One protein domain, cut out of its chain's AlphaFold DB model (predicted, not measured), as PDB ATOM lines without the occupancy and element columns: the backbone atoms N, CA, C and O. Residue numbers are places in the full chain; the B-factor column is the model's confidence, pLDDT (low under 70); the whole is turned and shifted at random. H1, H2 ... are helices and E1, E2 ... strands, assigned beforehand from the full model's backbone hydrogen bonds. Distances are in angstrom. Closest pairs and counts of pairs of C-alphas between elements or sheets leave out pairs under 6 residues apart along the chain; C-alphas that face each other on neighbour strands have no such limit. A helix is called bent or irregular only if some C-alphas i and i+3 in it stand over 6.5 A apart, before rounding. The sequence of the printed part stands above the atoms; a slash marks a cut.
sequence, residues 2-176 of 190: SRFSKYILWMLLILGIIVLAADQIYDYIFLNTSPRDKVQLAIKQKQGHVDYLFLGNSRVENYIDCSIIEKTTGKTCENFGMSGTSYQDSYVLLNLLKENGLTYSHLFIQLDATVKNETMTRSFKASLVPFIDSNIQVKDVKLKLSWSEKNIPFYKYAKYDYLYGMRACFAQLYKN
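AT A GLANCE: This is residues 2 to 176 of the 190 residues of an uncharacterized protein of Nonlabens ulvanivorans (UniProt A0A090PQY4). The body has a small, twisted sheet of three strands at one end and a group of short helices at the other, and from that group the long helix H1 sticks out as an arm with its residues 2 to 15. H5 covers one face of the sheet and H4 is on the opposite face, while H7 and H11 pack on residues 26 to 31 of H1. The printed part has 175 residues, with eleven named helices and three strands in the order H1 H2 E1 H3 H4 E2 H5 E3 H6 H7 H8 H9 H10 H11. The sheet runs E2 E1 E3, all parallel, and the class is mostly helix. The whole is loose, with a radius of gyration of the C-alphas of 19.5 A and spans of 76 by 38 by 26 A.

IN THESE COORDINATES: E1, residues 48 to 55, is 16.6 A long and begins at C-alpha 48 (8.863, -23.757, 58.324). E3, residues 102 to 109, is 15.8 A; E2 is residues 77 to 79. E1 bends by 90 degrees at residue 51, E3 by 96 degrees at 105. H5, residues 87 to 99, is 18.5 A. H3 is residues 58 to 63, H4 66 to 73, H2 38 to 44 and H6 113 to 116. H7, residues 122 to 131, is 15.5 A. H8 is residues 147 to 151, H9 155 to 159, H10 161 to 164. H1, residues 2 to 32, is 44.9 A from C-alpha 2 (-18.130, -36.044, 2.342). H11, residues 166 to 174, ends at C-alpha 174 (-12.120, -17.042, 43.754).

HOW THE PARTS SIT: N 53 and O 106 of E1 and E3 are 2.9 A apart, as are N 78 and O 52 of E2 and E1, both within hydrogen-bond range. E1, H3 H4, E2 form a strand-helix-strand unit, two parallel neighbours with helices between; E2, H5, E3 form a split one, with E1 between its strands; both crossovers are right-handed. H5 is over E1, 9.0 A high; H3 only grazes the sheet. H2 touches H5, C-alphas 42 and 97 closest at 5.2 A, at a shallow tilt of 25 degrees. H6 and H5 only just touch, with 3 pairs of C-alphas within 8 A. H7 touches H1, about perpendicular at 86 degrees, C-alphas 27 and 130 closest at 6.0 A. H11 touches H1, C-alphas 169 and 29 closest at 7.0 A. H8 and H9 touch only at the corner, C-alphas 149 and 156 closest at 5.0 A. H10 and H7 are close but not clearly touching, C-alphas 163 and 127 closest at 7.4 A. H6 and H7 are irregular: C-alphas 113 and 116 are 7.2 A apart, 127 and 130 7.5 A. O i to N i+4 pairs are all within range in H1, H2, H3, H4, H5, H8, H9 and H11, and 3 of 6 in H7; H6 and H10 are too short for one.

THE WHOLE: C-alphas 2 and 72, the farthest apart, are 77.3 A apart. The printed part has no cut. The link H7 to H8 is long. Residues 46 to 47, 114 to 118, 133 to 143 and 175 to 176 are under 70 in pLDDT.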
ATOM      1  N   SER A   2     -19.366 -36.810   2.055       73.81
ATOM      2  CA  SER A   2     -18.130 -36.044   2.342       73.81
ATOM      3  C   SER A   2     -18.297 -34.817   3.255       73.81
ATOM      4  O   SER A   2     -17.412 -34.537   4.056       73.81
ATOM      5  N   ARG A   3     -19.417 -34.081   3.175       84.25
ATOM      6  CA  ARG A   3     -19.687 -32.936   4.070       84.25
ATOM      7  C   ARG A   3     -19.918 -33.378   5.519       84.25
ATOM      8  O   ARG A   3     -19.339 -32.795   6.422       84.25
ATOM      9  N   PHE A   4     -20.687 -34.448   5.725       88.06
ATOM     10  CA  PHE A   4     -20.961 -35.011   7.051       88.06
ATOM     11  C   PHE A   4     -19.680 -35.504   7.741       88.06
ATOM     12  O   PHE A   4     -19.408 -35.123   8.875       88.06
ATOM     13  N   SER A   5     -18.830 -36.247   7.025       90.25
ATOM     14  CA  SER A   5     -17.533 -36.694   7.550       90.25
ATOM     15  C   SER A   5     -16.594 -35.528   7.884       90.25
ATOM     16  O   SER A   5     -15.891 -35.586   8.887       90.25
ATOM     17  N   LYS A   6     -16.612 -34.443   7.092       93.06
ATOM     18  CA  LYS A   6     -15.852 -33.218   7.399       93.06
ATOM     19  C   LYS A   6     -16.321 -32.562   8.698       93.06
ATOM     20  O   LYS A   6     -15.477 -32.139   9.478       93.06
ATOM     21  N   TYR A   7     -17.630 -32.493   8.944       94.56
ATOM     22  CA  TYR A   7     -18.156 -31.933  10.194       94.56
ATOM     23  C   TYR A   7     -17.791 -32.786  11.410       94.56
ATOM     24  O   TYR A   7     -17.377 -32.228  12.421       94.56
ATOM     25  N   ILE A   8     -17.862 -34.118  11.304       95.25
ATOM     26  CA  ILE A   8     -17.414 -35.020  12.380       95.25
ATOM     27  C   ILE A   8     -15.928 -34.810  12.674       95.25
ATOM     28  O   ILE A   8     -15.550 -34.664  13.833       95.25
ATOM     29  N   LEU A   9     -15.088 -34.751  11.636       95.31
ATOM     30  CA  LEU A   9     -13.656 -34.517  11.805       95.31
ATOM     31  C   LEU A   9     -13.385 -33.176  12.502       95.31
ATOM     32  O   LEU A   9     -12.617 -33.130  13.456       95.31
ATOM     33  N   TRP A  10     -14.054 -32.103  12.070       96.56
ATOM     34  CA  TRP A  10     -13.946 -30.789  12.708       96.56
ATOM     35  C   TRP A  10     -14.395 -30.805  14.166       96.56
ATOM     36  O   TRP A  10     -13.718 -30.235  15.015       96.56
ATOM     37  N   MET A  11     -15.499 -31.485  14.474       95.38
ATOM     38  CA  MET A  11     -15.993 -31.615  15.841       95.38
ATOM     39  C   MET A  11     -14.993 -32.360  16.734       95.38
ATOM     40  O   MET A  11     -14.727 -31.909  17.844       95.38
ATOM     41  N   LEU A  12     -14.398 -33.454  16.248       96.06
ATOM     42  CA  LEU A  12     -13.368 -34.197  16.982       96.06
ATOM     43  C   LEU A  12     -12.094 -33.369  17.187       96.06
ATOM     44  O   LEU A  12     -11.520 -33.405  18.273       96.06
ATOM     45  N   LEU A  13     -11.676 -32.595  16.180       96.38
ATOM     46  CA  LEU A  13     -10.532 -31.685  16.294       96.38
ATOM     47  C   LEU A  13     -10.781 -30.597  17.343       96.38
ATOM     48  O   LEU A  13      -9.945 -30.386  18.218       96.38
ATOM     49  N   ILE A  14     -11.943 -29.943  17.289       96.88
ATOM     50  CA  ILE A  14     -12.331 -28.915  18.263       96.88
ATOM     51  C   ILE A  14     -12.399 -29.515  19.670       96.88
ATOM     52  O   ILE A  14     -11.859 -28.931  20.606       96.88
ATOM     53  N   LEU A  15     -13.000 -30.698  19.822       96.12
ATOM     54  CA  LEU A  15     -13.060 -31.393  21.106       96.12
ATOM     55  C   LEU A  15     -11.658 -31.705  21.642       96.12
ATOM     56  O   LEU A  15     -11.393 -31.456  22.814       96.12
ATOM     57  N   GLY A  16     -10.750 -32.190  20.792       95.81
ATOM     58  CA  GLY A  16      -9.358 -32.441  21.169       95.81
ATOM     59  C   GLY A  16      -8.654 -31.182  21.680       95.81
ATOM     60  O   GLY A  16      -8.014 -31.222  22.727       95.81
ATOM     61  N   ILE A  17      -8.836 -30.047  20.995       96.50
ATOM     62  CA  ILE A  17      -8.280 -28.754  21.422       96.50
ATOM     63  C   ILE A  17      -8.860 -28.326  22.776       96.50
ATOM     64  O   ILE A  17      -8.106 -27.909  23.651       96.50
ATOM     65  N   ILE A  18     -10.176 -28.454  22.972       96.31
ATOM     66  CA  ILE A  18     -10.835 -28.099  24.237       96.31
ATOM     67  C   ILE A  18     -10.298 -28.948  25.388       96.31
ATOM     68  O   ILE A  18     -10.006 -28.412  26.452       96.31
ATOM     69  N   VAL A  19     -10.144 -30.256  25.180       95.50
ATOM     70  CA  VAL A  19      -9.644 -31.182  26.204       95.50
ATOM     71  C   VAL A  19      -8.201 -30.844  26.589       95.50
ATOM     72  O   VAL A  19      -7.891 -30.778  27.775       95.50
ATOM     73  N   LEU A  20      -7.336 -30.559  25.610       95.19
ATOM     74  CA  LEU A  20      -5.958 -30.127  25.866       95.19
ATOM     75  C   LEU A  20      -5.905 -28.786  26.606       95.19
ATOM     76  O   LEU A  20      -5.162 -28.640  27.573       95.19
ATOM     77  N   ALA A  21      -6.713 -27.813  26.180       95.56
ATOM     78  CA  ALA A  21      -6.789 -26.515  26.838       95.56
ATOM     79  C   ALA A  21      -7.294 -26.645  28.282       95.56
ATOM     80  O   ALA A  21      -6.721 -26.044  29.188       95.56
ATOM     81  N   ALA A  22      -8.332 -27.451  28.514       94.56
ATOM     82  CA  ALA A  22      -8.890 -27.683  29.840       94.56
ATOM     83  C   ALA A  22      -7.875 -28.340  30.785       94.56
ATOM     84  O   ALA A  22      -7.757 -27.910  31.928       94.56
ATOM     85  N   ASP A  23      -7.118 -29.329  30.305       92.81
ATOM     86  CA  ASP A  23      -6.055 -29.986  31.074       92.81
ATOM     87  C   ASP A  23      -5.007 -28.979  31.566       92.81
ATOM     88  O   ASP A  23      -4.757 -28.880  32.766       92.81
ATOM     89  N   GLN A  24      -4.495 -28.141  30.658       91.94
ATOM     90  CA  GLN A  24      -3.498 -27.117  30.984       91.94
ATOM     91  C   GLN A  24      -4.049 -26.031  31.915       91.94
ATOM     92  O   GLN A  24      -3.358 -25.586  32.831       91.94
ATOM     93  N   ILE A  25      -5.300 -25.607  31.713       92.69
ATOM     94  CA  ILE A  25      -5.959 -24.624  32.584       92.69
ATOM     95  C   ILE A  25      -6.117 -25.189  33.999       92.69
ATOM     96  O   ILE A  25      -5.840 -24.485  34.970       92.69
ATOM     97  N   TYR A  26      -6.545 -26.446  34.135       92.56
ATOM     98  CA  TYR A  26      -6.730 -27.073  35.443       92.56
ATOM     99  C   TYR A  26      -5.393 -27.272  36.155       92.56
ATOM    100  O   TYR A  26      -5.286 -26.880  37.319       92.56
ATOM    101  N   ASP A  27      -4.371 -27.778  35.456       89.50
ATOM    102  CA  ASP A  27      -3.008 -27.879  35.991       89.50
ATOM    103  C   ASP A  27      -2.528 -26.506  36.480       89.50
ATOM    104  O   ASP A  27      -2.142 -26.356  37.639       89.50
ATOM    105  N   TYR A  28      -2.641 -25.460  35.654       89.75
ATOM    106  CA  TYR A  28      -2.230 -24.112  36.039       89.75
ATOM    107  C   TYR A  28      -2.953 -23.613  37.295       89.75
ATOM    108  O   TYR A  28      -2.310 -23.100  38.215       89.75
ATOM    109  N   ILE A  29      -4.275 -23.780  37.359       90.31
ATOM    110  CA  ILE A  29      -5.083 -23.325  38.489       90.31
ATOM    111  C   ILE A  29      -4.681 -24.070  39.759       90.31
ATOM    112  O   ILE A  29      -4.354 -23.425  40.754       90.31
ATOM    113  N   PHE A  30      -4.657 -25.402  39.753       87.56
ATOM    114  CA  PHE A  30      -4.361 -26.173  40.962       87.56
ATOM    115  C   PHE A  30      -2.895 -26.091  41.388       87.56
ATOM    116  O   PHE A  30      -2.628 -26.229  42.579       87.56
ATOM    117  N   LEU A  31      -1.959 -25.786  40.488       85.12
ATOM    118  CA  LEU A  31      -0.548 -25.606  40.837       85.12
ATOM    119  C   LEU A  31      -0.234 -24.206  41.380       85.12
ATOM    120  O   LEU A  31       0.531 -24.096  42.336       85.12
ATOM    121  N   ASN A  32      -0.838 -23.145  40.835       84.88
ATOM    122  CA  ASN A  32      -0.371 -21.769  41.079       84.88
ATOM    123  C   ASN A  32      -1.226 -20.939  42.048       84.88
ATOM    124  O   ASN A  32      -0.838 -19.837  42.423       84.88
ATOM    125  N   THR A  33      -2.386 -21.435  42.465       85.06
ATOM    126  CA  THR A  33      -3.283 -20.717  43.395       85.06
ATOM    127  C   THR A  33      -3.077 -21.149  44.855       85.06
ATOM    128  O   THR A  33      -2.377 -22.124  45.133       85.06
ATOM    129  N   SER A  34      -3.691 -20.452  45.816       83.19
ATOM    130  CA  SER A  34      -3.561 -20.752  47.255       83.19
ATOM    131  C   SER A  34      -4.048 -22.164  47.615       83.19
ATOM    132  O   SER A  34      -5.071 -22.594  47.099       83.19
ATOM    133  N   PRO A  35      -3.380 -22.919  48.501       84.88
ATOM    134  CA  PRO A  35      -3.854 -24.249  48.890       84.88
ATOM    135  C   PRO A  35      -5.279 -24.191  49.460       84.88
ATOM    136  O   PRO A  35      -5.650 -23.216  50.111       84.88
ATOM    137  N   ARG A  36      -6.093 -25.220  49.198       81.88
ATOM    138  CA  ARG A  36      -7.477 -25.324  49.712       81.88
ATOM    139  C   ARG A  36      -7.752 -26.560  50.558       81.88
ATOM    140  O   ARG A  36      -8.806 -26.639  51.185       81.88
ATOM    141  N   ASP A  37      -6.812 -27.490  50.586       85.25
ATOM    142  CA  ASP A  37      -6.836 -28.675  51.431       85.25
ATOM    143  C   ASP A  37      -5.438 -28.920  52.015       85.25
ATOM    144  O   ASP A  37      -4.458 -28.278  51.621       85.25
ATOM    145  N   LYS A  38      -5.356 -29.836  52.983       88.69
ATOM    146  CA  LYS A  38      -4.120 -30.142  53.712       88.69
ATOM    147  C   LYS A  38      -3.034 -30.748  52.816       88.69
ATOM    148  O   LYS A  38      -1.857 -30.529  53.069       88.69
ATOM    149  N   VAL A  39      -3.404 -31.464  51.752       88.81
ATOM    150  CA  VAL A  39      -2.442 -32.060  50.812       88.81
ATOM    151  C   VAL A  39      -1.826 -30.977  49.935       88.81
ATOM    152  O   VAL A  39      -0.607 -30.893  49.819       88.81
ATOM    153  N   GLN A  40      -2.649 -30.078  49.394       87.12
ATOM    154  CA  GLN A  40      -2.179 -28.894  48.678       87.12
ATOM    155  C   GLN A  40      -1.324 -28.003  49.570       87.12
ATOM    156  O   GLN A  40      -0.337 -27.448  49.093       87.12
ATOM    157  N   LEU A  41      -1.693 -27.850  50.846       88.06
ATOM    158  CA  LEU A  41      -0.888 -27.099  51.799       88.06
ATOM    159  C   LEU A  41       0.474 -27.766  51.984       88.06
ATOM    160  O   LEU A  41       1.478 -27.101  51.787       88.06
ATOM    161  N   ALA A  42       0.518 -29.073  52.246       87.75
ATOM    162  CA  ALA A  42       1.771 -29.809  52.410       87.75
ATOM    163  C   ALA A  42       2.691 -29.741  51.182       87.75
ATOM    164  O   ALA A  42       3.911 -29.768  51.313       87.75
ATOM    165  N   ILE A  43       2.097 -29.653  49.993       84.19
ATOM    166  CA  ILE A  43       2.798 -29.531  48.716       84.19
ATOM    167  C   ILE A  43       3.323 -28.111  48.472       84.19
ATOM    168  O   ILE A  43       4.417 -27.936  47.941       84.19
ATOM    169  N   LYS A  44       2.528 -27.086  48.792       81.31
ATOM    170  CA  LYS A  44       2.829 -25.687  48.443       81.31
ATOM    171  C   LYS A  44       3.534 -24.924  49.557       81.31
ATOM    172  O   LYS A  44       4.138 -23.886  49.285       81.31
ATOM    173  N   GLN A  45       3.433 -25.390  50.797       76.44
ATOM    174  CA  GLN A  45       4.065 -24.769  51.950       76.44
ATOM    175  C   GLN A  45       5.577 -24.937  51.839       76.44
ATOM    176  O   GLN A  45       6.108 -26.031  51.990       76.44
ATOM    177  N   LYS A  46       6.273 -23.834  51.567       68.25
ATOM    178  CA  LYS A  46       7.732 -23.802  51.517       68.25
ATOM    179  C   LYS A  46       8.267 -23.399  52.875       68.25
ATOM    180  O   LYS A  46       8.017 -22.267  53.267       68.25
ATOM    181  N   GLN A  47       9.066 -24.277  53.482       67.75
ATOM    182  CA  GLN A  47       9.910 -24.005  54.651       67.75
ATOM    183  C   GLN A  47       9.152 -23.537  55.910       67.75
ATOM    184  O   GLN A  47       8.326 -22.631  55.900       67.75
ATOM    185  N   GLY A  48       9.460 -24.147  57.049       83.38
ATOM    186  CA  GLY A  48       8.863 -23.757  58.324       83.38
ATOM    187  C   GLY A  48       9.320 -24.654  59.461       83.38
ATOM    188  O   GLY A  48       9.786 -25.770  59.225       83.38
ATOM    189  N   HIS A  49       9.204 -24.162  60.690       91.94
ATOM    190  CA  HIS A  49       9.391 -24.967  61.891       91.94
ATOM    191  C   HIS A  49       8.081 -25.030  62.665       91.94
ATOM    192  O   HIS A  49       7.444 -23.995  62.857       91.94
ATOM    193  N   VAL A  50       7.703 -26.230  63.102       93.12
ATOM    194  CA  VAL A  50       6.535 -26.454  63.961       93.12
ATOM    195  C   VAL A  50       6.946 -27.257  65.187       93.12
ATOM    196  O   VAL A  50       7.644 -28.264  65.089       93.12
ATOM    197  N   ASP A  51       6.530 -26.840  66.372       96.62
ATOM    198  CA  ASP A  51       6.927 -27.547  67.587       96.62
ATOM    199  C   ASP A  51       6.220 -28.903  67.688       96.62
ATOM    200  O   ASP A  51       6.845 -29.911  68.024       96.62
ATOM    201  N   TYR A  52       4.928 -28.931  67.350       96.50
ATOM    202  CA  TYR A  52       4.092 -30.125  67.384       96.50
ATOM    203  C   TYR A  52       3.422 -30.373  66.029       96.50
ATOM    204  O   TYR A  52       2.578 -29.595  65.590       96.50
ATOM    205  N   LEU A  53       3.767 -31.490  65.387       95.81
ATOM    206  CA  LEU A  53       3.142 -31.952  64.147       95.81
ATOM    207  C   LEU A  53       2.305 -33.207  64.413       95.81
ATOM    208  O   LEU A  53       2.829 -34.218  64.889       95.81
ATOM    209  N   PHE A  54       1.020 -33.162  64.062       95.94
ATOM    210  CA  PHE A  54       0.094 -34.287  64.202       95.94
ATOM    211  C   PHE A  54      -0.323 -34.850  62.842       95.94
ATOM    212  O   PHE A  54      -0.785 -34.118  61.967       95.94
ATOM    213  N   LEU A  55      -0.214 -36.170  62.689       94.94
ATOM    214  CA  LEU A  55      -0.645 -36.924  61.512       94.94
ATOM    215  C   LEU A  55      -1.574 -38.065  61.920       94.94
ATOM    216  O   LEU A  55      -1.346 -38.751  62.919       94.94
ATOM    217  N   GLY A  56      -2.615 -38.297  61.130       92.44
ATOM    218  CA  GLY A  56      -3.570 -39.362  61.394       92.44
ATOM    219  C   GLY A  56      -4.845 -39.230  60.580       92.44
ATOM    220  O   GLY A  56      -4.898 -38.493  59.592       92.44
ATOM    221  N   ASN A  57      -5.882 -39.941  61.018       91.12
ATOM    222  CA  ASN A  57      -7.181 -39.915  60.358       91.12
ATOM    223  C   ASN A  57      -8.173 -38.982  61.061       91.12
ATOM    224  O   ASN A  57      -7.773 -38.042  61.748       91.12
ATOM    225  N   SER A  58      -9.473 -39.248  60.909       90.81
ATOM    226  CA  SER A  58     -10.554 -38.449  61.495       90.81
ATOM    227  C   SER A  58     -10.440 -38.280  63.013       90.81
ATOM    228  O   SER A  58     -10.974 -37.314  63.550       90.81
ATOM    229  N   ARG A  59      -9.747 -39.185  63.724       90.88
ATOM    230  CA  ARG A  59      -9.499 -39.025  65.165       90.88
ATOM    231  C   ARG A  59      -8.538 -37.873  65.424       90.88
ATOM    232  O   ARG A  59      -8.870 -36.990  66.197       90.88
ATOM    233  N   VAL A  60      -7.394 -37.835  64.748       93.62
ATOM    234  CA  VAL A  60      -6.475 -36.694  64.865       93.62
ATOM    235  C   VAL A  60      -7.114 -35.422  64.318       93.62
ATOM    236  O   VAL A  60      -7.062 -34.393  64.984       93.62
ATOM    237  N   GLU A  61      -7.773 -35.494  63.160       92.50
ATOM    238  CA  GLU A  61      -8.400 -34.324  62.536       92.50
ATOM    239  C   GLU A  61      -9.421 -33.638  63.450       92.50
ATOM    240  O   GLU A  61      -9.416 -32.416  63.535       92.50
ATOM    241  N   ASN A  62     -10.269 -34.408  64.142       91.56
ATOM    242  CA  ASN A  62     -11.384 -33.850  64.911       91.56
ATOM    243  C   ASN A  62     -11.112 -33.706  66.415       91.56
ATOM    244  O   ASN A  62     -11.839 -32.970  67.076       91.56
ATOM    245  N   TYR A  63     -10.127 -34.419  66.978       91.81
ATOM    246  CA  TYR A  63      -9.863 -34.389  68.427       91.81
ATOM    247  C   TYR A  63      -8.624 -33.581  68.821       91.81
ATOM    248  O   TYR A  63      -8.496 -33.231  69.994       91.81
ATOM    249  N   ILE A  64      -7.706 -33.290  67.894       93.88
ATOM    250  CA  ILE A  64      -6.527 -32.475  68.199       93.88
ATOM    251  C   ILE A  64      -6.796 -31.019  67.833       93.88
ATOM    252  O   ILE A  64      -6.763 -30.638  66.663       93.88
ATOM    253  N   ASP A  65      -7.011 -30.197  68.858       93.44
ATOM    254  CA  ASP A  65      -7.162 -28.754  68.714       93.44
ATOM    255  C   ASP A  65      -5.822 -28.044  68.955       93.44
ATOM    256  O   ASP A  65      -5.386 -27.828  70.092       93.44
ATOM    257  N   CYS A  66      -5.172 -27.651  67.860       92.06
ATOM    258  CA  CYS A  66      -3.918 -26.909  67.919       92.06
ATOM    259  C   CYS A  66      -4.054 -25.538  68.590       92.06
ATOM    260  O   CYS A  66      -3.098 -25.081  69.206       92.06
ATOM    261  N   SER A  67      -5.233 -24.907  68.562       91.94
ATOM    262  CA  SER A  67      -5.419 -23.598  69.193       91.94
ATOM    263  C   SER A  67      -5.353 -23.679  70.720       91.94
ATOM    264  O   SER A  67      -4.860 -22.755  71.367       91.94
ATOM    265  N   ILE A  68      -5.795 -24.797  71.307       94.25
ATOM    266  CA  ILE A  68      -5.640 -25.065  72.742       94.25
ATOM    267  C   ILE A  68      -4.164 -25.311  73.061       94.25
ATOM    268  O   ILE A  68      -3.633 -24.701  73.986       94.25
ATOM    269  N   ILE A  69      -3.482 -26.147  72.272       93.62
ATOM    270  CA  ILE A  69      -2.056 -26.457  72.464       93.62
ATOM    271  C   ILE A  69      -1.213 -25.179  72.409       93.62
ATOM    272  O   ILE A  69      -0.406 -24.943  73.311       93.62
ATOM    273  N   GLU A  70      -1.437 -24.326  71.411       94.75
ATOM    274  CA  GLU A  70      -0.735 -23.049  71.249       94.75
ATOM    275  C   GLU A  70      -0.997 -22.104  72.422       94.75
ATOM    276  O   GLU A  70      -0.054 -21.558  72.995       94.75
ATOM    277  N   LYS A  71      -2.260 -21.954  72.847       95.62
ATOM    278  CA  LYS A  71      -2.623 -21.096  73.989       95.62
ATOM    279  C   LYS A  71      -2.039 -21.587  75.312       95.62
ATOM    280  O   LYS A  71      -1.669 -20.768  76.146       95.62
ATOM    281  N   THR A  72      -1.979 -22.899  75.526       96.56
ATOM    282  CA  THR A  72      -1.517 -23.484  76.793       96.56
ATOM    283  C   THR A  72       0.003 -23.588  76.869       96.56
ATOM    284  O   THR A  72       0.569 -23.411  77.943       96.56
ATOM    285  N   THR A  73       0.675 -23.889  75.757       95.00
ATOM    286  CA  THR A  73       2.119 -24.180  75.750       95.00
ATOM    287  C   THR A  73       2.975 -23.059  75.167       95.00
ATOM    288  O   THR A  73       4.187 -23.071  75.367       95.00
ATOM    289  N   GLY A  74       2.376 -22.115  74.432       94.88
ATOM    290  CA  GLY A  74       3.095 -21.085  73.674       94.88
ATOM    291  C   GLY A  74       3.867 -21.619  72.462       94.88
ATOM    292  O   GLY A  74       4.611 -20.864  71.842       94.88
ATOM    293  N   LYS A  75       3.717 -22.908  72.138       95.81
ATOM    294  CA  LYS A  75       4.413 -23.601  71.051       95.81
ATOM    295  C   LYS A  75       3.496 -23.803  69.853       95.81
ATOM    296  O   LYS A  75       2.315 -24.092  70.025       95.81
ATOM    297  N   THR A  76       4.063 -23.696  68.659       94.31
ATOM    298  CA  THR A  76       3.357 -23.831  67.377       94.31
ATOM    299  C   THR A  76       2.838 -25.252  67.155       94.31
ATOM    300  O   THR A  76       3.523 -26.234  67.464       94.31
ATOM    301  N   CYS A  77       1.626 -25.383  66.614       93.25
ATOM    302  CA  CYS A  77       0.997 -26.682  66.387       93.25
ATOM    303  C   CYS A  77       0.359 -26.761  65.005       93.25
ATOM    304  O   CYS A  77      -0.422 -25.895  64.626       93.25
ATOM    305  N   GLU A  78       0.623 -27.855  64.293       92.81
ATOM    306  CA  GLU A  78      -0.024 -28.153  63.017       92.81
ATOM    307  C   GLU A  78      -0.718 -29.519  63.042       92.81
ATOM    308  O   GLU A  78      -0.114 -30.551  63.360       92.81
ATOM    309  N   ASN A  79      -1.999 -29.530  62.659       93.75
ATOM    310  CA  ASN A  79      -2.817 -30.735  62.550       93.75
ATOM    311  C   ASN A  79      -3.021 -31.111  61.077       93.75
ATOM    312  O   ASN A  79      -3.931 -30.632  60.396       93.75
ATOM    313  N   PHE A  80      -2.220 -32.057  60.599       93.44
ATOM    314  CA  PHE A  80      -2.334 -32.641  59.263       93.44
ATOM    315  C   PHE A  80      -3.170 -33.938  59.240       93.44
ATOM    316  O   PHE A  80      -3.120 -34.701  58.276       93.44
ATOM    317  N   GLY A  81      -3.976 -34.194  60.278       92.75
ATOM    318  CA  GLY A  81      -4.941 -35.292  60.295       92.75
ATOM    319  C   GLY A  81      -6.016 -35.128  59.219       92.75
ATOM    320  O   GLY A  81      -6.509 -34.023  59.006       92.75
ATOM    321  N   MET A  82      -6.392 -36.208  58.538       91.06
ATOM    322  CA  MET A  82      -7.368 -36.167  57.441       91.06
ATOM    323  C   MET A  82      -8.334 -37.345  57.502       91.06
ATOM    324  O   MET A  82      -7.933 -38.500  57.582       91.06
ATOM    325  N   SER A  83      -9.630 -37.083  57.421       89.19
ATOM    326  CA  SER A  83     -10.647 -38.125  57.501       89.19
ATOM    327  C   SER A  83     -10.499 -39.164  56.394       89.19
ATOM    328  O   SER A  83     -10.313 -38.850  55.220       89.19
ATOM    329  N   GLY A  84     -10.620 -40.434  56.783       87.25
ATOM    330  CA  GLY A  84     -10.550 -41.556  55.853       87.25
ATOM    331  C   GLY A  84      -9.150 -41.872  55.327       87.25
ATOM    332  O   GLY A  84      -9.057 -42.653  54.384       87.25
ATOM    333  N   THR A  85      -8.084 -41.309  55.907       88.81
ATOM    334  CA  THR A  85      -6.708 -41.685  55.558       88.81
ATOM    335  C   THR A  85      -6.242 -42.957  56.250       88.81
ATOM    336  O   THR A  85      -6.663 -43.300  57.360       88.81
ATOM    337  N   SER A  86      -5.336 -43.648  55.567       89.25
ATOM    338  CA  SER A  86      -4.557 -44.764  56.094       89.25
ATOM    339  C   SER A  86      -3.237 -44.292  56.715       89.25
ATOM    340  O   SER A  86      -2.790 -43.156  56.521       89.25
ATOM    341  N   TYR A  87      -2.559 -45.210  57.407       87.75
ATOM    342  CA  TYR A  87      -1.174 -45.011  57.838       87.75
ATOM    343  C   TYR A  87      -0.241 -44.687  56.656       87.75
ATOM    344  O   TYR A  87       0.570 -43.764  56.750       87.75
ATOM    345  N   GLN A  88      -0.403 -45.381  55.522       86.19
ATOM    346  CA  GLN A  88       0.403 -45.141  54.323       86.19
ATOM    347  C   GLN A  88       0.219 -43.714  53.786       86.19
ATOM    348  O   GLN A  88       1.191 -43.087  53.374       86.19
ATOM    349  N   ASP A  89      -1.002 -43.175  53.824       89.69
ATOM    350  CA  ASP A  89      -1.275 -41.794  53.400       89.69
ATOM    351  C   ASP A  89      -0.552 -40.787  54.306       89.69
ATOM    352  O   ASP A  89       0.063 -39.840  53.822       89.69
ATOM    353  N   SER A  90      -0.575 -41.024  55.623       91.12
ATOM    354  CA  SER A  90       0.130 -40.188  56.604       91.12
ATOM    355  C   SER A  90       1.649 -40.235  56.406       91.12
ATOM    356  O   SER A  90       2.313 -39.206  56.513       91.12
ATOM    357  N   TYR A  91       2.203 -41.402  56.065       89.31
ATOM    358  CA  TYR A  91       3.620 -41.551  55.723       89.31
ATOM    359  C   TYR A  91       3.999 -40.751  54.466       89.31
ATOM    360  O   TYR A  91       4.987 -40.017  54.463       89.31
ATOM    361  N   VAL A  92       3.183 -40.836  53.414       88.69
ATOM    362  CA  VAL A  92       3.382 -40.079  52.166       88.69
ATOM    363  C   VAL A  92       3.299 -38.574  52.425       88.69
ATOM    364  O   VAL A  92       4.134 -37.816  51.937       88.69
ATOM    365  N   LEU A  93       2.321 -38.143  53.225       90.62
ATOM    366  CA  LEU A  93       2.150 -36.745  53.611       90.62
ATOM    367  C   LEU A  93       3.348 -36.219  54.409       90.62
ATOM    368  O   LEU A  93       3.815 -35.115  54.148       90.62
ATOM    369  N   LEU A  94       3.892 -37.013  55.334       91.88
ATOM    370  CA  LEU A  94       5.102 -36.649  56.072       91.88
ATOM    371  C   LEU A  94       6.301 -36.452  55.140       91.88
ATOM    372  O   LEU A  94       7.049 -35.489  55.302       91.88
ATOM    373  N   ASN A  95       6.489 -37.349  54.167       89.44
ATOM    374  CA  ASN A  95       7.572 -37.220  53.194       89.44
ATOM    375  C   ASN A  95       7.420 -35.943  52.360       89.44
ATOM    376  O   ASN A  95       8.389 -35.201  52.238       89.44
ATOM    377  N   LEU A  96       6.203 -35.635  51.898       88.00
ATOM    378  CA  LEU A  96       5.896 -34.380  51.203       88.00
ATOM    379  C   LEU A  96       6.254 -33.146  52.040       88.00
ATOM    380  O   LEU A  96       6.917 -32.236  51.551       88.00
ATOM    381  N   LEU A  97       5.853 -33.121  53.313       89.62
ATOM    382  CA  LEU A  97       6.162 -32.011  54.219       89.62
ATOM    383  C   LEU A  97       7.677 -31.831  54.393       89.62
ATOM    384  O   LEU A  97       8.183 -30.709  54.336       89.62
ATOM    385  N   LYS A  98       8.416 -32.933  54.561       89.06
ATOM    386  CA  LYS A  98       9.878 -32.911  54.717       89.06
ATOM    387  C   LYS A  98      10.596 -32.471  53.443       89.06
ATOM    388  O   LYS A  98      11.531 -31.679  53.523       89.06
ATOM    389  N   GLU A  99      10.173 -32.963  52.281       86.12
ATOM    390  CA  GLU A  99      10.742 -32.585  50.978       86.12
ATOM    391  C   GLU A  99      10.525 -31.099  50.672       86.12
ATOM    392  O   GLU A  99      11.407 -30.457  50.101       86.12
ATOM    393  N   ASN A 100       9.412 -30.524  51.138       85.25
ATOM    394  CA  ASN A 100       9.130 -29.089  51.039       85.25
ATOM    395  C   ASN A 100       9.760 -28.241  52.167       85.25
ATOM    396  O   ASN A 100       9.547 -27.026  52.246       85.25
ATOM    397  N   GLY A 101      10.598 -28.852  53.011       87.81
ATOM    398  CA  GLY A 101      11.425 -28.162  54.000       87.81
ATOM    399  C   GLY A 101      10.735 -27.855  55.330       87.81
ATOM    400  O   GLY A 101      11.228 -27.003  56.072       87.81
ATOM    401  N   LEU A 102       9.615 -28.512  55.651       91.19
ATOM    402  CA  LEU A 102       9.035 -28.438  56.992       91.19
ATOM    403  C   LEU A 102       9.924 -29.202  57.983       91.19
ATOM    404  O   LEU A 102      10.234 -30.382  57.800       91.19
ATOM    405  N   THR A 103      10.293 -28.532  59.067       93.81
ATOM    406  CA  THR A 103      10.989 -29.118  60.214       93.81
ATOM    407  C   THR A 103      10.059 -29.152  61.418       93.81
ATOM    408  O   THR A 103       9.159 -28.321  61.535       93.81
ATOM    409  N   TYR A 104      10.263 -30.114  62.312       95.00
ATOM    410  CA  TYR A 104       9.428 -30.260  63.498       95.00
ATOM    411  C   TYR A 104      10.235 -30.686  64.722       95.00
ATOM    412  O   TYR A 104      11.212 -31.424  64.587       95.00
ATOM    413  N   SER A 105       9.816 -30.242  65.910       97.06
ATOM    414  CA  SER A 105      10.426 -30.672  67.180       97.06
ATOM    415  C   SER A 105       9.864 -32.010  67.659       97.06
ATOM    416  O   SER A 105      10.611 -32.904  68.058       97.06
ATOM    417  N   HIS A 106       8.546 -32.183  67.573       96.81
ATOM    418  CA  HIS A 106       7.855 -33.398  67.986       96.81
ATOM    419  C   HIS A 106       6.822 -33.818  66.939       96.81
ATOM    420  O   HIS A 106       6.035 -33.007  66.453       96.81
ATOM    421  N   LEU A 107       6.817 -35.111  66.622       96.44
ATOM    422  CA  LEU A 107       5.916 -35.722  65.655       96.44
ATOM    423  C   LEU A 107       5.031 -36.756  66.351       96.44
ATOM    424  O   LEU A 107       5.536 -37.705  66.950       96.44
ATOM    425  N   PHE A 108       3.719 -36.599  66.206       95.62
ATOM    426  CA  PHE A 108       2.720 -37.551  66.672       95.62
ATOM    427  C   PHE A 108       2.021 -38.182  65.471       95.62
ATOM    428  O   PHE A 108       1.355 -37.495  64.696       95.62
ATOM    429  N   ILE A 109       2.158 -39.498  65.324       93.06
ATOM    430  CA  ILE A 109       1.473 -40.267  64.284       93.06
ATOM    431  C   ILE A 109       0.461 -41.186  64.954       93.06
ATOM    432  O   ILE A 109       0.812 -42.005  65.804       93.06
ATOM    433  N   GLN A 110      -0.796 -41.076  64.545       91.25
ATOM    434  CA  GLN A 110      -1.829 -42.015  64.946       91.25
ATOM    435  C   GLN A 110      -1.614 -43.373  64.269       91.25
ATOM    436  O   GLN A 110      -1.531 -43.469  63.046       91.25
ATOM    437  N   LEU A 111      -1.623 -44.430  65.077       87.31
ATOM    438  CA  LEU A 111      -1.688 -45.813  64.619       87.31
ATOM    439  C   LEU A 111      -3.085 -46.371  64.899       87.31
ATOM    440  O   LEU A 111      -3.680 -46.090  65.940       87.31
ATOM    441  N   ASP A 112      -3.621 -47.162  63.978       79.62
ATOM    442  CA  ASP A 112      -4.889 -47.863  64.161       79.62
ATOM    443  C   ASP A 112      -4.818 -49.307  63.639       79.62
ATOM    444  O   ASP A 112      -3.779 -49.787  63.185       79.62
ATOM    445  N   ALA A 113      -5.933 -50.038  63.709       72.69
ATOM    446  CA  ALA A 113      -5.994 -51.424  63.244       72.69
ATOM    447  C   ALA A 113      -5.678 -51.584  61.738       72.69
ATOM    448  O   ALA A 113      -5.409 -52.697  61.284       72.69
ATOM    449  N   THR A 114      -5.687 -50.491  60.966       65.62
ATOM    450  CA  THR A 114      -5.382 -50.475  59.532       65.62
ATOM    451  C   THR A 114      -3.896 -50.321  59.229       65.62
ATOM    452  O   THR A 114      -3.536 -50.299  58.059       65.62
ATOM    453  N   VAL A 115      -3.012 -50.314  60.235       68.38
ATOM    454  CA  VAL A 115      -1.547 -50.284  60.032       68.38
ATOM    455  C   VAL A 115      -1.053 -51.412  59.116       68.38
ATOM    456  O   VAL A 115      -0.089 -51.225  58.385       68.38
ATOM    457  N   LYS A 116      -1.736 -52.566  59.091       69.69
ATOM    458  CA  LYS A 116      -1.416 -53.671  58.166       69.69
ATOM    459  C   LYS A 116      -1.786 -53.391  56.705       69.69
ATOM    460  O   LYS A 116      -1.408 -54.157  55.824       69.69
ATOM    461  N   ASN A 117      -2.577 -52.355  56.440       68.56
ATOM    462  CA  ASN A 117      -2.974 -51.978  55.097       68.56
ATOM    463  C   ASN A 117      -1.944 -51.005  54.519       68.56
ATOM    464  O   ASN A 117      -1.979 -49.804  54.768       68.56
ATOM    465  N   GLU A 118      -1.036 -51.545  53.715       69.19
ATOM    466  CA  GLU A 118       0.047 -50.796  53.064       69.19
ATOM    467  C   GLU A 118      -0.427 -50.011  51.826       69.19
ATOM    468  O   GLU A 118       0.372 -49.420  51.097       69.19
ATOM    469  N   THR A 119      -1.732 -50.028  51.528       80.12
ATOM    470  CA  THR A 119      -2.267 -49.370  50.336       80.12
ATOM    471  C   THR A 119      -2.766 -47.965  50.634       80.12
ATOM    472  O   THR A 119      -3.576 -47.736  51.528       80.12
ATOM    473  N   MET A 120      -2.295 -47.023  49.818       84.94
ATOM    474  CA  MET A 120      -2.783 -45.651  49.802       84.94
ATOM    475  C   MET A 120      -4.282 -45.618  49.501       84.94
ATOM    476  O   MET A 120      -4.760 -46.313  48.592       84.94
ATOM    477  N   THR A 121      -5.023 -44.776  50.213       87.75
ATOM    478  CA  THR A 121      -6.462 -44.660  49.984       87.75
ATOM    479  C   THR A 121      -6.746 -44.002  48.640       87.75
ATOM    480  O   THR A 121      -5.980 -43.182  48.124       87.75
ATOM    481  N   ARG A 122      -7.886 -44.356  48.038       86.19
ATOM    482  CA  ARG A 122      -8.290 -43.802  46.738       86.19
ATOM    483  C   ARG A 122      -8.438 -42.281  46.790       86.19
ATOM    484  O   ARG A 122      -8.064 -41.618  45.827       86.19
ATOM    485  N   SER A 123      -8.961 -41.757  47.896       85.81
ATOM    486  CA  SER A 123      -9.174 -40.324  48.110       85.81
ATOM    487  C   SER A 123      -7.855 -39.565  48.235       85.81
ATOM    488  O   SER A 123      -7.671 -38.559  47.557       85.81
ATOM    489  N   PHE A 124      -6.902 -40.077  49.020       88.62
ATOM    490  CA  PHE A 124      -5.594 -39.439  49.149       88.62
ATOM    491  C   PHE A 124      -4.795 -39.519  47.841       88.62
ATOM    492  O   PHE A 124      -4.248 -38.522  47.374       88.62
ATOM    493  N   LYS A 125      -4.829 -40.666  47.152       86.94
ATOM    494  CA  LYS A 125      -4.241 -40.783  45.810       86.94
ATOM    495  C   LYS A 125      -4.825 -39.757  44.845       86.94
ATOM    496  O   LYS A 125      -4.076 -39.140  44.096       86.94
ATOM    497  N   ALA A 126      -6.147 -39.582  44.863       87.31
ATOM    498  CA  ALA A 126      -6.817 -38.587  44.046       87.31
ATOM    499  C   ALA A 126      -6.291 -37.182  44.361       87.31
ATOM    500  O   ALA A 126      -5.941 -36.476  43.426       87.31
ATOM    501  N   SER A 127      -6.119 -36.823  45.640       88.06
ATOM    502  CA  SER A 127      -5.620 -35.494  46.035       88.06
ATOM    503  C   SER A 127      -4.201 -35.141  45.554       88.06
ATOM    504  O   SER A 127      -3.802 -33.979  45.561       88.06
ATOM    505  N   LEU A 128      -3.421 -36.134  45.122       86.38
ATOM    506  CA  LEU A 128      -2.067 -35.925  44.608       86.38
ATOM    507  C   LEU A 128      -2.034 -35.709  43.094       86.38
ATOM    508  O   LEU A 128      -1.038 -35.220  42.575       86.38
ATOM    509  N   VAL A 129      -3.110 -36.052  42.382       82.19
ATOM    510  CA  VAL A 129      -3.167 -36.136  40.914       82.19
ATOM    511  C   VAL A 129      -2.732 -34.873  40.166       82.19
ATOM    512  O   VAL A 129      -1.938 -35.022  39.236       82.19
ATOM    513  N   PRO A 130      -3.171 -33.655  40.539       79.81
ATOM    514  CA  PRO A 130      -2.732 -32.433  39.854       79.81
ATOM    515  C   PRO A 130      -1.219 -32.205  39.939       79.81
ATOM    516  O   PRO A 130      -0.654 -31.466  39.143       79.81
ATOM    517  N   PHE A 131      -0.565 -32.839  40.913       78.12
ATOM    518  CA  PHE A 131       0.817 -32.575  41.282       78.12
ATOM    519  C   PHE A 131       1.800 -33.668  40.853       78.12
ATOM    520  O   PHE A 131       3.001 -33.567  41.096       78.12
ATOM    521  N   ILE A 132       1.302 -34.728  40.214       71.50
ATOM    522  CA  ILE A 132       2.118 -35.878  39.803       71.50
ATOM    523  C   ILE A 132       3.113 -35.481  38.711       71.50
ATOM    524  O   ILE A 132       4.250 -35.947  38.718       71.50
ATOM    525  N   ASP A 133       2.698 -34.601  37.802       65.12
ATOM    526  CA  ASP A 133       3.529 -34.145  36.688       65.12
ATOM    527  C   ASP A 133       4.445 -32.970  37.096       65.12
ATOM    528  O   ASP A 133       5.433 -32.675  36.427       65.12
ATOM    529  N   SER A 134       4.161 -32.302  38.223       56.56
ATOM    530  CA  SER A 134       4.749 -31.010  38.598       56.56
ATOM    531  C   SER A 134       6.030 -31.101  39.444       56.56
ATOM    532  O   SER A 134       6.211 -30.318  40.373       56.56
ATOM    533  N   ASN A 135       6.942 -32.028  39.141       51.78
ATOM    534  CA  ASN A 135       8.211 -32.232  39.871       51.78
ATOM    535  C   ASN A 135       8.083 -32.625  41.356       51.78
ATOM    536  O   ASN A 135       9.090 -32.600  42.068       51.78
ATOM    537  N   ILE A 136       6.902 -33.025  41.841       55.00
ATOM    538  CA  ILE A 136       6.778 -33.555  43.203       55.00
ATOM    539  C   ILE A 136       7.317 -34.979  43.220       55.00
ATOM    540  O   ILE A 136       6.611 -35.960  42.987       55.00
ATOM    541  N   GLN A 137       8.617 -35.074  43.458       53.94
ATOM    542  CA  GLN A 137       9.304 -36.336  43.643       53.94
ATOM    543  C   GLN A 137       9.073 -36.824  45.065       53.94
ATOM    544  O   GLN A 137       9.996 -36.745  45.862       53.94
ATOM    545  N   VAL A 138       7.889 -37.364  45.368       55.12
ATOM    546  CA  VAL A 138       7.758 -38.127  46.614       55.12
ATOM    547  C   VAL A 138       8.610 -39.370  46.467       55.12
ATOM    548  O   VAL A 138       8.220 -40.331  45.786       55.12
ATOM    549  N   LYS A 139       9.802 -39.340  47.064       51.78
ATOM    550  CA  LYS A 139      10.687 -40.498  47.049       51.78
ATOM    551  C   LYS A 139       9.922 -41.692  47.619       51.78
ATOM    552  O   LYS A 139       9.186 -41.590  48.600       51.78
ATOM    553  N   ASP A 140      10.042 -42.813  46.917       52.25
ATOM    554  CA  ASP A 140       9.536 -44.126  47.327       52.25
ATOM    555  C   ASP A 140       8.011 -44.334  47.306       52.25
ATOM    556  O   ASP A 140       7.530 -45.432  47.601       52.25
ATOM    557  N   VAL A 141       7.223 -43.360  46.837       58.69
ATOM    558  CA  VAL A 141       5.767 -43.520  46.703       58.69
ATOM    559  C   VAL A 141       5.384 -43.739  45.243       58.69
ATOM    560  O   VAL A 141       5.129 -42.814  44.471       58.69
ATOM    561  N   LYS A 142       5.275 -45.011  44.844       61.56
ATOM    562  CA  LYS A 142       4.713 -45.373  43.534       61.56
ATOM    563  C   LYS A 142       3.203 -45.141  43.538       61.56
ATOM    564  O   LYS A 142       2.426 -46.052  43.831       61.56
ATOM    565  N   LEU A 143       2.776 -43.946  43.133       69.31
ATOM    566  CA  LEU A 143       1.398 -43.690  42.715       69.31
ATOM    567  C   LEU A 143       1.112 -44.611  41.520       69.31
ATOM    568  O   LEU A 143       1.488 -44.321  40.386       69.31
ATOM    569  N   LYS A 144       0.515 -45.785  41.774       74.44
ATOM    570  CA  LYS A 144       0.142 -46.782  40.752       74.44
ATOM    571  C   LYS A 144      -0.977 -46.231  39.861       74.44
ATOM    572  O   LYS A 144      -2.130 -46.644  39.976       74.44
ATOM    573  N   LEU A 145      -0.698 -45.210  39.062       77.62
ATOM    574  CA  LEU A 145      -1.640 -44.621  38.113       77.62
ATOM    575  C   LEU A 145      -1.808 -45.551  36.914       77.62
ATOM    576  O   LEU A 145      -0.845 -46.162  36.447       77.62
ATOM    577  N   SER A 146      -3.036 -45.628  36.424       85.00
ATOM    578  CA  SER A 146      -3.370 -46.274  35.160       85.00
ATOM    579  C   SER A 146      -2.742 -45.533  33.979       85.00
ATOM    580  O   SER A 146      -2.404 -44.353  34.071       85.00
ATOM    581  N   TRP A 147      -2.620 -46.223  32.846       86.69
ATOM    582  CA  TRP A 147      -2.126 -45.624  31.606       86.69
ATOM    583  C   TRP A 147      -2.948 -44.393  31.194       86.69
ATOM    584  O   TRP A 147      -2.374 -43.373  30.822       86.69
ATOM    585  N   SER A 148      -4.274 -44.453  31.346       89.19
ATOM    586  CA  SER A 148      -5.180 -43.353  31.010       89.19
ATOM    587  C   SER A 148      -4.957 -42.107  31.869       89.19
ATOM    588  O   SER A 148      -4.988 -41.004  31.345       89.19
ATOM    589  N   GLU A 149      -4.679 -42.269  33.167       86.38
ATOM    590  CA  GLU A 149      -4.389 -41.144  34.077       86.38
ATOM    591  C   GLU A 149      -3.103 -40.398  33.730       86.38
ATOM    592  O   GLU A 149      -2.998 -39.223  34.055       86.38
ATOM    593  N   LYS A 150      -2.142 -41.077  33.099       84.25
ATOM    594  CA  LYS A 150      -0.850 -40.487  32.732       84.25
ATOM    595  C   LYS A 150      -0.829 -39.897  31.324       84.25
ATOM    596  O   LYS A 150      -0.071 -38.976  31.074       84.25
ATOM    597  N   ASN A 151      -1.588 -40.483  30.396       86.94
ATOM    598  CA  ASN A 151      -1.400 -40.229  28.962       86.94
ATOM    599  C   ASN A 151      -2.614 -39.603  28.269       86.94
ATOM    600  O   ASN A 151      -2.465 -39.113  27.154       86.94
ATOM    601  N   ILE A 152      -3.810 -39.640  28.869       90.75
ATOM    602  CA  ILE A 152      -5.002 -39.027  28.272       90.75
ATOM    603  C   ILE A 152      -5.214 -37.651  28.919       90.75
ATOM    604  O   ILE A 152      -5.516 -37.598  30.115       90.75
ATOM    605  N   PRO A 153      -5.104 -36.548  28.153       91.19
ATOM    606  CA  PRO A 153      -5.304 -35.205  28.685       91.19
ATOM    607  C   PRO A 153      -6.687 -35.060  29.321       91.19
ATOM    608  O   PRO A 153      -7.669 -35.628  28.834       91.19
ATOM    609  N   PHE A 154      -6.761 -34.329  30.430       92.19
ATOM    610  CA  PHE A 154      -7.958 -34.060  31.229       92.19
ATOM    611  C   PHE A 154      -8.624 -35.290  31.871       92.19
ATOM    612  O   PHE A 154      -9.458 -35.143  32.765       92.19
ATOM    613  N   TYR A 155      -8.250 -36.520  31.496       92.38
ATOM    614  CA  TYR A 155      -8.845 -37.741  32.048       92.38
ATOM    615  C   TYR A 155      -8.664 -37.826  33.563       92.38
ATOM    616  O   TYR A 155      -9.567 -38.260  34.277       92.38
ATOM    617  N   LYS A 156      -7.509 -37.372  34.062       88.81
ATOM    618  CA  LYS A 156      -7.205 -37.316  35.493       88.81
ATOM    619  C   LYS A 156      -8.219 -36.438  36.244       88.81
ATOM    620  O   LYS A 156      -8.772 -36.872  37.251       88.81
ATOM    621  N   TYR A 157      -8.580 -35.284  35.690       91.75
ATOM    622  CA  TYR A 157      -9.594 -34.393  36.254       91.75
ATOM    623  C   TYR A 157     -11.011 -34.943  36.119       91.75
ATOM    624  O   TYR A 157     -11.752 -34.945  37.097       91.75
ATOM    625  N   ALA A 158     -11.359 -35.509  34.962       92.12
ATOM    626  CA  ALA A 158     -12.663 -36.134  34.749       92.12
ATOM    627  C   ALA A 158     -12.904 -37.324  35.699       92.12
ATOM    628  O   ALA A 158     -13.993 -37.492  36.243       92.12
ATOM    629  N   LYS A 159     -11.875 -38.144  35.949       91.94
ATOM    630  CA  LYS A 159     -11.944 -39.285  36.874       91.94
ATOM    631  C   LYS A 159     -12.119 -38.854  38.334       91.94
ATOM    632  O   LYS A 159     -12.753 -39.573  39.106       91.94
ATOM    633  N   TYR A 160     -11.540 -37.716  38.712       90.94
ATOM    634  CA  TYR A 160     -11.552 -37.181  40.074       90.94
ATOM    635  C   TYR A 160     -12.382 -35.891  40.189       90.94
ATOM    636  O   TYR A 160     -12.091 -35.040  41.028       90.94
ATOM    637  N   ASP A 161     -13.450 -35.768  39.390       90.44
ATOM    638  CA  ASP A 161     -14.335 -34.591  39.335       90.44
ATOM    639  C   ASP A 161     -14.936 -34.225  40.705       90.44
ATOM    640  O   ASP A 161     -15.089 -33.053  41.041       90.44
ATOM    641  N   TYR A 162     -15.164 -35.215  41.574       87.50
ATOM    642  CA  TYR A 162     -15.645 -34.970  42.936       87.50
ATOM    643  C   TYR A 162     -14.676 -34.132  43.799       87.50
ATOM    644  O   TYR A 162     -15.128 -33.473  44.736       87.50
ATOM    645  N   LEU A 163     -13.371 -34.126  43.483       87.12
ATOM    646  CA  LEU A 163     -12.360 -33.265  44.119       87.12
ATOM    647  C   LEU A 163     -12.001 -32.053  43.261       87.12
ATOM    648  O   LEU A 163     -11.869 -30.954  43.794       87.12
ATOM    649  N   TYR A 164     -11.842 -32.250  41.951       88.31
ATOM    650  CA  TYR A 164     -11.244 -31.258  41.051       88.31
ATOM    651  C   TYR A 164     -12.171 -30.743  39.963       88.31
ATOM    652  O   TYR A 164     -11.709 -30.039  39.076       88.31
ATOM    653  N   GLY A 165     -13.458 -31.059  40.019       89.50
ATOM    654  CA  GLY A 165     -14.427 -30.622  39.026       89.50
ATOM    655  C   GLY A 165     -14.553 -29.107  38.922       89.50
ATOM    656  O   GLY A 165     -13.983 -28.343  39.710       89.50
ATOM    657  N   MET A 166     -15.384 -28.650  37.985       89.69
ATOM    658  CA  MET A 166     -15.561 -27.218  37.696       89.69
ATOM    659  C   MET A 166     -15.819 -26.379  38.954       89.69
ATOM    660  O   MET A 166     -15.237 -25.311  39.120       89.69
ATOM    661  N   ARG A 167     -16.634 -26.878  39.895       88.44
ATOM    662  CA  ARG A 167     -16.915 -26.184  41.164       88.44
ATOM    663  C   ARG A 167     -15.649 -25.946  41.990       88.44
ATOM    664  O   ARG A 167     -15.483 -24.871  42.564       88.44
ATOM    665  N   ALA A 168     -14.773 -26.946  42.077       87.19
ATOM    666  CA  ALA A 168     -13.514 -26.823  42.794       87.19
ATOM    667  C   ALA A 168     -12.591 -25.832  42.083       87.19
ATOM    668  O   ALA A 168     -12.069 -24.940  42.746       87.19
ATOM    669  N   CYS A 169     -12.491 -25.926  40.756       88.88
ATOM    670  CA  CYS A 169     -11.722 -25.017  39.909       88.88
ATOM    671  C   CYS A 169     -12.145 -23.543  40.092       88.88
ATOM    672  O   CYS A 169     -11.319 -22.691  40.416       88.88
ATOM    673  N   PHE A 170     -13.442 -23.228  40.014       88.81
ATOM    674  CA  PHE A 170     -13.923 -21.856  40.232       88.81
ATOM    675  C   PHE A 170     -13.684 -21.365  41.658       88.81
ATOM    676  O   PHE A 170     -13.256 -20.230  41.868       88.81
ATOM    677  N   ALA A 171     -13.913 -22.216  42.657       86.25
ATOM    678  CA  ALA A 171     -13.660 -21.835  44.040       86.25
ATOM    679  C   ALA A 171     -12.153 -21.670  44.339       86.25
ATOM    680  O   ALA A 171     -11.796 -20.919  45.243       86.25
ATOM    681  N   GLN A 172     -11.278 -22.327  43.571       85.62
ATOM    682  CA  GLN A 172      -9.824 -22.177  43.617       85.62
ATOM    683  C   GLN A 172      -9.392 -20.802  43.080       85.62
ATOM    684  O   GLN A 172      -8.572 -20.138  43.703       85.62
ATOM    685  N   LEU A 173     -10.010 -20.343  41.987       84.31
ATOM    686  CA  LEU A 173      -9.789 -19.007  41.418       84.31
ATOM    687  C   LEU A 173     -10.319 -17.876  42.312       84.31
ATOM    688  O   LEU A 173      -9.696 -16.822  42.417       84.31
ATOM    689  N   TYR A 174     -11.475 -18.080  42.947       80.88
ATOM    690  CA  TYR A 174     -12.120 -17.042  43.754       80.88
ATOM    691  C   TYR A 174     -11.432 -16.825  45.115       80.88
ATOM    692  O   TYR A 174     -11.370 -15.700  45.605       80.88
ATOM    693  N   LYS A 175     -10.874 -17.879  45.729       66.12
ATOM    694  CA  LYS A 175     -10.226 -17.831  47.056       66.12
ATOM    695  C   LYS A 175      -8.718 -17.521  47.013       66.12
ATOM    696  O   LYS A 175      -7.953 -18.076  47.794       66.12
ATOM    697  N   ASN A 176      -8.276 -16.580  46.178       54.34
ATOM    698  CA  ASN A 176      -6.868 -16.139  46.133       54.34
ATOM    699  C   ASN A 176      -6.375 -15.372  47.391       54.34
ATOM    700  O   ASN A 176      -5.255 -14.868  47.392       54.34
TER     701      ASN A 176